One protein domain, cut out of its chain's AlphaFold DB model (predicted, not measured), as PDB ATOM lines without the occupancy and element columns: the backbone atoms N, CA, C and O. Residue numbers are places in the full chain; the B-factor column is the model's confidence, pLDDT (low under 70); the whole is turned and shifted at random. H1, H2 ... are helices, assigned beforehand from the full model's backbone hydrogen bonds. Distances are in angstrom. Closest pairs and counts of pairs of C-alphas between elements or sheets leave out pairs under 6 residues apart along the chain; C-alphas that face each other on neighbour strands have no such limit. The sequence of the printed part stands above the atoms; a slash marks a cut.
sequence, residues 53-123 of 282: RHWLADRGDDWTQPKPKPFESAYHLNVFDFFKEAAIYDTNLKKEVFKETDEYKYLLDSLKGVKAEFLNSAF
ATOM      1  N   ARG A  53      16.819  -5.943   0.266       66.12
ATOM      2  CA  ARG A  53      15.592  -6.678   0.614       66.12
ATOM      3  C   ARG A  53      14.349  -5.788   0.656       66.12
ATOM      4  O   ARG A  53      13.254  -6.245   0.371       66.12
ATOM      5  N   HIS A  54      14.491  -4.516   1.018       68.38
ATOM      6  CA  HIS A  54      13.360  -3.607   1.172       68.38
ATOM      7  C   HIS A  54      12.821  -3.014  -0.136       68.38
ATOM      8  O   HIS A  54      11.767  -2.386  -0.093       68.38
ATOM      9  N   TRP A  55      13.499  -3.203  -1.274       73.94
ATOM     10  CA  TRP A  55      12.988  -2.752  -2.573       73.94
ATOM     11  C   TRP A  55      11.927  -3.699  -3.138       73.94
ATOM     12  O   TRP A  55      11.056  -3.244  -3.871       73.94
ATOM     13  N   LEU A  56      12.009  -4.987  -2.777       68.12
ATOM     14  CA  LEU A  56      11.212  -6.080  -3.349       68.12
ATOM     15  C   LEU A  56      10.351  -6.817  -2.314       68.12
ATOM     16  O   LEU A  56       9.276  -7.323  -2.658       68.12
ATOM     17  N   ALA A  57      10.801  -6.894  -1.054       60.84
ATOM     18  CA  ALA A  57      10.113  -7.687  -0.047       60.84
ATOM     19  C   ALA A  57       8.805  -7.032   0.384       60.84
ATOM     20  O   ALA A  57       8.743  -5.860   0.766       60.84
ATOM     21  N   ASP A  58       7.769  -7.859   0.406       53.62
ATOM     22  CA  ASP A  58       6.546  -7.568   1.127       53.62
ATOM     23  C   ASP A  58       6.839  -7.702   2.630       53.62
ATOM     24  O   ASP A  58       7.028  -8.805   3.141       53.62
ATOM     25  N   ARG A  59       6.993  -6.579   3.343       44.50
ATOM     26  CA  ARG A  59       7.095  -6.597   4.816       44.50
ATOM     27  C   ARG A  59       5.720  -6.652   5.491       44.50
ATOM     28  O   ARG A  59       5.664  -6.498   6.709       44.50
ATOM     29  N   GLY A  60       4.641  -6.814   4.723       44.62
ATOM     30  CA  GLY A  60       3.332  -7.135   5.266       44.62
ATOM     31  C   GLY A  60       3.298  -8.599   5.687       44.62
ATOM     32  O   GLY A  60       3.401  -9.513   4.869       44.62
ATOM     33  N   ASP A  61       3.145  -8.835   6.980       42.44
ATOM     34  CA  ASP A  61       2.312  -9.939   7.431       42.44
ATOM     35  C   ASP A  61       0.957  -9.871   6.699       42.44
ATOM     36  O   ASP A  61       0.447  -8.781   6.462       42.44
ATOM     37  N   ASP A  62       0.379 -11.025   6.339       45.25
ATOM     38  CA  ASP A  62      -0.848 -11.187   5.515       45.25
ATOM     39  C   ASP A  62      -2.100 -10.418   6.004       45.25
ATOM     40  O   ASP A  62      -3.175 -10.517   5.416       45.25
ATOM     41  N   TRP A  63      -1.968  -9.663   7.089       45.12
ATOM     42  CA  TRP A  63      -3.011  -8.970   7.827       45.12
ATOM     43  C   TRP A  63      -2.871  -7.444   7.803       45.12
ATOM     44  O   TRP A  63      -3.798  -6.755   8.231       45.12
ATOM     45  N   THR A  64      -1.754  -6.892   7.313       44.41
ATOM     46  CA  THR A  64      -1.567  -5.441   7.179       44.41
ATOM     47  C   THR A  64      -1.597  -5.016   5.714       44.41
ATOM     48  O   THR A  64      -1.264  -5.785   4.816       44.41
ATOM     49  N   GLN A  65      -2.077  -3.794   5.449       46.72
ATOM     50  CA  GLN A  65      -2.170  -3.284   4.080       46.72
ATOM     51  C   GLN A  65      -0.793  -3.369   3.400       46.72
ATOM     52  O   GLN A  65       0.192  -2.932   4.009       46.72
ATOM     53  N   PRO A  66      -0.711  -3.907   2.168       55.28
ATOM     54  CA  PRO A  66       0.554  -4.056   1.467       55.28
ATOM     55  C   PRO A  66       1.227  -2.690   1.377       55.28
ATOM     56  O   PRO A  66       0.660  -1.729   0.852       55.28
ATOM     57  N   LYS A  67       2.429  -2.581   1.946       60.00
ATOM     58  CA  LYS A  67       3.215  -1.353   1.830       60.00
ATOM     59  C   LYS A  67       3.694  -1.246   0.385       60.00
ATOM     60  O   LYS A  67       4.209  -2.238  -0.138       60.00
ATOM     61  N   PRO A  68       3.564  -0.074  -0.256       61.78
ATOM     62  CA  PRO A  68       4.069   0.101  -1.603       61.78
ATOM     63  C   PRO A  68       5.564  -0.198  -1.642       61.78
ATOM     64  O   PRO A  68       6.347   0.275  -0.811       61.78
ATOM     65  N   LYS A  69       5.944  -1.037  -2.600       79.50
ATOM     66  CA  LYS A  69       7.320  -1.477  -2.786       79.50
ATOM     67  C   LYS A  69       8.065  -0.441  -3.638       79.50
ATOM     68  O   LYS A  69       7.502   0.011  -4.643       79.50
ATOM     69  N   PRO A  70       9.289  -0.023  -3.258       85.12
ATOM     70  CA  PRO A  70      10.025   1.020  -3.972       85.12
ATOM     71  C   PRO A  70      10.212   0.738  -5.465       85.12
ATOM     72  O   PRO A  70      10.003   1.638  -6.278       85.12
ATOM     73  N   PHE A  71      10.555  -0.502  -5.835       88.81
ATOM     74  CA  PHE A  71      10.769  -0.857  -7.238       88.81
ATOM     75  C   PHE A  71       9.473  -0.759  -8.050       88.81
ATOM     76  O   PHE A  71       9.439  -0.079  -9.071       88.81
ATOM     77  N   GLU A  72       8.390  -1.385  -7.592       89.38
ATOM     78  CA  GLU A  72       7.095  -1.377  -8.274       89.38
ATOM     79  C   GLU A  72       6.530   0.046  -8.371       89.38
ATOM     80  O   GLU A  72       6.090   0.469  -9.440       89.38
ATOM     81  N   SER A  73       6.627   0.834  -7.297       91.06
ATOM     82  CA  SER A  73       6.170   2.231  -7.299       91.06
ATOM     83  C   SER A  73       6.939   3.067  -8.326       91.06
ATOM     84  O   SER A  73       6.327   3.827  -9.079       91.06
ATOM     85  N   ALA A  74       8.260   2.881  -8.431       92.94
ATOM     86  CA  ALA A  74       9.060   3.501  -9.483       92.94
ATOM     87  C   ALA A  74       8.692   2.976 -10.876       92.94
ATOM     88  O   ALA A  74       8.527   3.756 -11.814       92.94
ATOM     89  N   TYR A  75       8.487   1.668 -11.026       93.88
ATOM     90  CA  TYR A  75       8.136   1.050 -12.301       93.88
ATOM     91  C   TYR A  75       6.808   1.584 -12.864       93.88
ATOM     92  O   TYR A  75       6.734   1.907 -14.057       93.88
ATOM     93  N   HIS A  76       5.795   1.739 -12.009       94.44
ATOM     94  CA  HIS A  76       4.482   2.292 -12.354       94.44
ATOM     95  C   HIS A  76       4.430   3.827 -12.328       94.44
ATOM     96  O   HIS A  76       3.385   4.395 -12.636       94.44
ATOM     97  N   LEU A  77       5.543   4.498 -12.004       95.69
ATOM     98  CA  LEU A  77       5.627   5.955 -11.855       95.69
ATOM     99  C   LEU A  77       4.599   6.513 -10.851       95.69
ATOM    100  O   LEU A  77       4.038   7.595 -11.037       95.69
ATOM    101  N   ASN A  78       4.346   5.769  -9.774       94.19
ATOM    102  CA  ASN A  78       3.415   6.157  -8.725       94.19
ATOM    103  C   ASN A  78       4.106   7.061  -7.694       94.19
ATOM    104  O   ASN A  78       4.663   6.596  -6.698       94.19
ATOM    105  N   VAL A  79       4.048   8.371  -7.947       93.50
ATOM    106  CA  VAL A  79       4.622   9.421  -7.085       93.50
ATOM    107  C   VAL A  79       4.094   9.333  -5.650       93.50
ATOM    108  O   VAL A  79       4.868   9.459  -4.704       93.50
ATOM    109  N   PHE A  80       2.795   9.076  -5.473       91.94
ATOM    110  CA  PHE A  80       2.172   9.070  -4.148       91.94
ATOM    111  C   PHE A  80       2.711   7.957  -3.255       91.94
ATOM    112  O   PHE A  80       2.984   8.181  -2.075       91.94
ATOM    113  N   ASP A  81       2.875   6.775  -3.832       88.62
ATOM    114  CA  ASP A  81       3.339   5.594  -3.119       88.62
ATOM    115  C   ASP A  81       4.849   5.644  -2.873       88.62
ATOM    116  O   ASP A  81       5.304   5.359  -1.764       88.62
ATOM    117  N   PHE A  82       5.624   6.076  -3.873       88.31
ATOM    118  CA  PHE A  82       7.083   6.135  -3.774       88.31
ATOM    119  C   PHE A  82       7.559   7.180  -2.755       88.31
ATOM    120  O   PHE A  82       8.386   6.874  -1.895       88.31
ATOM    121  N   PHE A  83       7.007   8.396  -2.806       87.31
ATOM    122  CA  PHE A  83       7.383   9.493  -1.905       87.31
ATOM    123  C   PHE A  83       6.566   9.525  -0.604       87.31
ATOM    124  O   PHE A  83       6.806  10.370   0.251       87.31
ATOM    125  N   LYS A  84       5.652   8.560  -0.403       83.50
ATOM    126  CA  LYS A  84       4.777   8.447   0.782       83.50
ATOM    127  C   LYS A  84       3.857   9.658   0.986       83.50
ATOM    128  O   LYS A  84       3.461   9.976   2.105       83.50
ATOM    129  N   GLU A  85       3.445  10.267  -0.117       82.56
ATOM    130  CA  GLU A  85       2.547  11.423  -0.164       82.56
ATOM    131  C   GLU A  85       1.061  11.017  -0.059       82.56
ATOM    132  O   GLU A  85       0.179  11.861   0.102       82.56
ATOM    133  N   ALA A  86       0.748   9.715  -0.116       77.81
ATOM    134  CA  ALA A  86      -0.625   9.199  -0.103       77.81
ATOM    135  C   ALA A  86      -1.463   9.654   1.110       77.81
ATOM    136  O   ALA A  86      -2.670   9.845   0.975       77.81
ATOM    137  N   ALA A  87      -0.841   9.860   2.275       78.69
ATOM    138  CA  ALA A  87      -1.531  10.351   3.472       78.69
ATOM    139  C   ALA A  87      -1.893  11.847   3.387       78.69
ATOM    140  O   ALA A  87      -2.843  12.290   4.028       78.69
ATOM    141  N   ILE A  88      -1.144  12.626   2.599       86.69
ATOM    142  CA  ILE A  88      -1.383  14.061   2.388       86.69
ATOM    143  C   ILE A  88      -2.452  14.253   1.303       86.69
ATOM    144  O   ILE A  88      -3.385  15.049   1.462       86.69
ATOM    145  N   TYR A  89      -2.365  13.459   0.233       88.00
ATOM    146  CA  TYR A  89      -3.296  13.456  -0.897       88.00
ATOM    147  C   TYR A  89      -4.238  12.246  -0.831       88.00
ATOM    148  O   TYR A  89      -4.249  11.383  -1.705       88.00
ATOM    149  N   ASP A  90      -5.039  12.190   0.228       89.12
ATOM    150  CA  ASP A  90      -5.928  11.071   0.575       89.12
ATOM    151  C   ASP A  90      -7.208  10.957  -0.281       89.12
ATOM    152  O   ASP A  90      -7.879   9.926  -0.252       89.12
ATOM    153  N   THR A  91      -7.550  11.974  -1.080       91.81
ATOM    154  CA  THR A  91      -8.717  11.955  -1.980       91.81
ATOM    155  C   THR A  91      -8.322  12.062  -3.448       91.81
ATOM    156  O   THR A  91      -7.313  12.676  -3.791       91.81
ATOM    157  N   ASN A  92      -9.165  11.531  -4.343       94.38
ATOM    158  CA  ASN A  92      -8.955  11.654  -5.791       94.38
ATOM    159  C   ASN A  92      -8.835  13.119  -6.225       94.38
ATOM    160  O   ASN A  92      -7.934  13.449  -6.983       94.38
ATOM    161  N   LEU A  93      -9.673  14.014  -5.686       95.06
ATOM    162  CA  LEU A  93      -9.596  15.441  -6.003       95.06
ATOM    163  C   LEU A  93      -8.242  16.045  -5.604       95.06
ATOM    164  O   LEU A  93      -7.631  16.737  -6.410       95.06
ATOM    165  N   LYS A  94      -7.749  15.761  -4.390       94.44
ATOM    166  CA  LYS A  94      -6.432  16.244  -3.940       94.44
ATOM    167  C   LYS A  94      -5.308  15.722  -4.836       94.44
ATOM    168  O   LYS A  94      -4.410  16.486  -5.174       94.44
ATOM    169  N   LYS A  95      -5.372  14.448  -5.240       94.69
ATOM    170  CA  LYS A  95      -4.394  13.841  -6.154       94.69
ATOM    171  C   LYS A  95      -4.416  14.503  -7.531       94.69
ATOM    172  O   LYS A  95      -3.353  14.850  -8.027       94.69
ATOM    173  N   GLU A  96      -5.591  14.702  -8.125       96.62
ATOM    174  CA  GLU A  96      -5.710  15.356  -9.436       96.62
ATOM    175  C   GLU A  96      -5.235  16.813  -9.390       96.62
ATOM    176  O   GLU A  96      -4.466  17.224 -10.248       96.62
ATOM    177  N   VAL A  97      -5.579  17.575  -8.344       96.81
ATOM    178  CA  VAL A  97      -5.077  18.951  -8.181       96.81
ATOM    179  C   VAL A  97      -3.553  18.979  -8.020       96.81
ATOM    180  O   VAL A  97      -2.892  19.834  -8.605       96.81
ATOM    181  N   PHE A  98      -2.976  18.046  -7.258       96.00
ATOM    182  CA  PHE A  98      -1.524  17.971  -7.080       96.00
ATOM    183  C   PHE A  98      -0.788  17.623  -8.374       96.00
ATOM    184  O   PHE A  98       0.265  18.199  -8.637       96.00
ATOM    185  N   LYS A  99      -1.348  16.739  -9.209       96.94
ATOM    186  CA  LYS A  99      -0.749  16.338 -10.494       96.94
ATOM    187  C   LYS A  99      -0.476  17.510 -11.439       96.94
ATOM    188  O   LYS A  99       0.468  17.443 -12.223       96.94
ATOM    189  N   GLU A 100      -1.254  18.583 -11.332       97.50
ATOM    190  CA  GLU A 100      -1.089  19.790 -12.150       97.50
ATOM    191  C   GLU A 100       0.063  20.698 -11.678       97.50
ATOM    192  O   GLU A 100       0.533  21.562 -12.429       97.50
ATOM    193  N   THR A 101       0.551  20.502 -10.449       97.56
ATOM    194  CA  THR A 101       1.611  21.323  -9.848       97.56
ATOM    195  C   THR A 101       2.990  21.022 -10.434       97.56
ATOM    196  O   THR A 101       3.277  19.917 -10.902       97.56
ATOM    197  N   ASP A 102       3.890  22.004 -10.363       98.00
ATOM    198  CA  ASP A 102       5.284  21.813 -10.782       98.00
ATOM    199  C   ASP A 102       6.056  20.886  -9.834       98.00
ATOM    200  O   ASP A 102       6.966  20.182 -10.270       98.00
ATOM    201  N   GLU A 103       5.640  20.809  -8.567       95.94
ATOM    202  CA  GLU A 103       6.170  19.852  -7.595       95.94
ATOM    203  C   GLU A 103       5.916  18.407  -8.041       95.94
ATOM    204  O   GLU A 103       6.853  17.612  -8.109       95.94
ATOM    205  N   TYR A 104       4.684  18.067  -8.437       96.62
ATOM    206  CA  TYR A 104       4.389  16.726  -8.946       96.62
ATOM    207  C   TYR A 104       5.191  16.403 -10.209       96.62
ATOM    208  O   TYR A 104       5.729  15.302 -10.330       96.62
ATOM    209  N   LYS A 105       5.306  17.351 -11.149       97.69
ATOM    210  CA  LYS A 105       6.088  17.154 -12.382       97.69
ATOM    211  C   LYS A 105       7.562  16.889 -12.070       97.69
ATOM    212  O   LYS A 105       8.146  15.994 -12.676       97.69
ATOM    213  N   TYR A 106       8.132  17.616 -11.109       97.31
ATOM    214  CA  TYR A 106       9.496  17.402 -10.630       97.31
ATOM    215  C   TYR A 106       9.674  16.015  -9.995       97.31
ATOM    216  O   TYR A 106      10.588  15.279 -10.370       97.31
ATOM    217  N   LEU A 107       8.775  15.614  -9.089       96.25
ATOM    218  CA  LEU A 107       8.819  14.289  -8.458       96.25
ATOM    219  C   LEU A 107       8.642  13.160  -9.480       96.25
ATOM    220  O   LEU A 107       9.323  12.138  -9.401       96.25
ATOM    221  N   LEU A 108       7.759  13.343 -10.462       97.56
ATOM    222  CA  LEU A 108       7.556  12.393 -11.550       97.56
ATOM    223  C   LEU A 108       8.812  12.251 -12.419       97.56
ATOM    224  O   LEU A 108       9.150  11.136 -12.811       97.56
ATOM    225  N   ASP A 109       9.496  13.352 -12.731       97.56
ATOM    226  CA  ASP A 109      10.744  13.320 -13.499       97.56
ATOM    227  C   ASP A 109      11.868  12.616 -12.729       97.56
ATOM    228  O   ASP A 109      12.505  11.698 -13.250       97.56
ATOM    229  N   SER A 110      12.016  12.933 -11.440       95.88
ATOM    230  CA  SER A 110      12.917  12.213 -10.536       95.88
ATOM    231  C   SER A 110      12.613  10.708 -10.513       95.88
ATOM    232  O   SER A 110      13.519   9.884 -10.662       95.88
ATOM    233  N   LEU A 111      11.332  10.328 -10.432       95.69
ATOM    234  CA  LEU A 111      10.907   8.928 -10.408       95.69
ATOM    235  C   LEU A 111      11.167   8.195 -11.734       95.69
ATOM    236  O   LEU A 111      11.483   7.003 -11.721       95.69
ATOM    237  N   LYS A 112      11.098   8.885 -12.883       97.44
ATOM    238  CA  LYS A 112      11.537   8.328 -14.177       97.44
ATOM    239  C   LYS A 112      13.033   8.025 -14.171       97.44
ATOM    240  O   LYS A 112      13.424   6.976 -14.685       97.44
ATOM    241  N   GLY A 113      13.843   8.901 -13.573       95.81
ATOM    242  CA  GLY A 113      15.274   8.672 -13.360       95.81
ATOM    243  C   GLY A 113      15.529   7.409 -12.537       95.81
ATOM    244  O   GLY A 113      16.250   6.522 -12.987       95.81
ATOM    245  N   VAL A 114      14.839   7.264 -11.402       93.94
ATOM    246  CA  VAL A 114      14.922   6.064 -10.544       93.94
ATOM    247  C   VAL A 114      14.490   4.797 -11.291       93.94
ATOM    248  O   VAL A 114      15.155   3.765 -11.213       93.94
ATOM    249  N   LYS A 115      13.393   4.852 -12.059       95.06
ATOM    250  CA  LYS A 115      12.955   3.723 -12.896       95.06
ATOM    251  C   LYS A 115      14.032   3.324 -13.907       95.06
ATOM    252  O   LYS A 115      14.292   2.134 -14.072       95.06
ATOM    253  N   ALA A 116      14.633   4.294 -14.593       95.06
ATOM    254  CA  ALA A 116      15.698   4.035 -15.555       95.06
ATOM    255  C   ALA A 116      16.938   3.440 -14.876       95.06
ATOM    256  O   ALA A 116      17.522   2.497 -15.400       95.06
ATOM    257  N   GLU A 117      17.303   3.938 -13.694       92.75
ATOM    258  CA  GLU A 117      18.392   3.391 -12.887       92.75
ATOM    259  C   GLU A 117      18.140   1.918 -12.547       92.75
ATOM    260  O   GLU A 117      19.003   1.082 -12.807       92.75
ATOM    261  N   PHE A 118      16.945   1.569 -12.056       92.38
ATOM    262  CA  PHE A 118      16.608   0.177 -11.758       92.38
ATOM    263  C   PHE A 118      16.671  -0.740 -12.987       92.38
ATOM    264  O   PHE A 118      17.152  -1.863 -12.876       92.38
ATOM    265  N   LEU A 119      16.183  -0.288 -14.144       93.56
ATOM    266  CA  LEU A 119      16.120  -1.108 -15.362       93.56
ATOM    267  C   LEU A 119      17.464  -1.221 -16.099       93.56
ATOM    268  O   LEU A 119      17.646  -2.157 -16.869       93.56
ATOM    269  N   ASN A 120      18.392  -0.287 -15.876       93.31
ATOM    270  CA  ASN A 120      19.703  -0.277 -16.536       93.31
ATOM    271  C   ASN A 120      20.845  -0.792 -15.646       93.31
ATOM    272  O   ASN A 120      21.970  -0.932 -16.131       93.31
ATOM    273  N   SER A 121      20.577  -1.057 -14.366       92.81
ATOM    274  CA  SER A 121      21.563  -1.579 -13.418       92.81
ATOM    275  C   SER A 121      21.655  -3.103 -13.474       92.81
ATOM    276  O   SER A 121      20.659  -3.792 -13.700       92.81
ATOM    277  N   ALA A 122      22.847  -3.619 -13.185       94.50
ATOM    278  CA  ALA A 122      23.046  -5.012 -12.817       94.50
ATOM    279  C   ALA A 122      23.183  -5.127 -11.291       94.50
ATOM    280  O   ALA A 122      23.869  -4.335 -10.637       94.50
ATOM    281  N   PHE A 123      22.513  -6.122 -10.728       94.00
ATOM    282  CA  PHE A 123      22.434  -6.361  -9.297       94.00
ATOM    283  C   PHE A 123      23.124  -7.664  -8.921       94.00
ATOM    284  O   PHE A 123      23.260  -8.558  -9.757       94.00
TER     285      PHE A 123
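This is residues 53 to 123 of the 282 residues of an uncharacterized protein of Parapedobacter koreensis (UniProt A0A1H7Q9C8). What shape? Long H5 edges a flat model, short H2 and H3 pack on it, H1 packs on H2, H4 makes a corner near H5, and residues 60 to 65 stick out. Built of what? It is all helix, 71 residues with five named helices, only just compact, close to loose, radius of gyration of the C-alphas 13.4 A, spans 35 by 34 by 12 A.

The hub? H2, residues 70 to 75, touches three helices, among them H5, residues 102 to 120, about perpendicular at 84 degrees; the closest C-alphas, Ala 74 and Lys 115, are 5.2 A apart. Which backbones pair? In H2, H5 and H4, residues 92 to 99, every O i to N i+4 pair is within hydrogen-bond range.

H1's start? H1, residues 53 to 56, starts at C-alpha 53, (15.592, -6.678, 0.614). H5's end? C-alpha 120 is at (19.703, -0.277, -16.536), 27.0 A from C-alpha 102.

Any cut? The printed part has no cut. Low confidence? Residues 53 to 54 and 56 to 68 have pLDDT under 70.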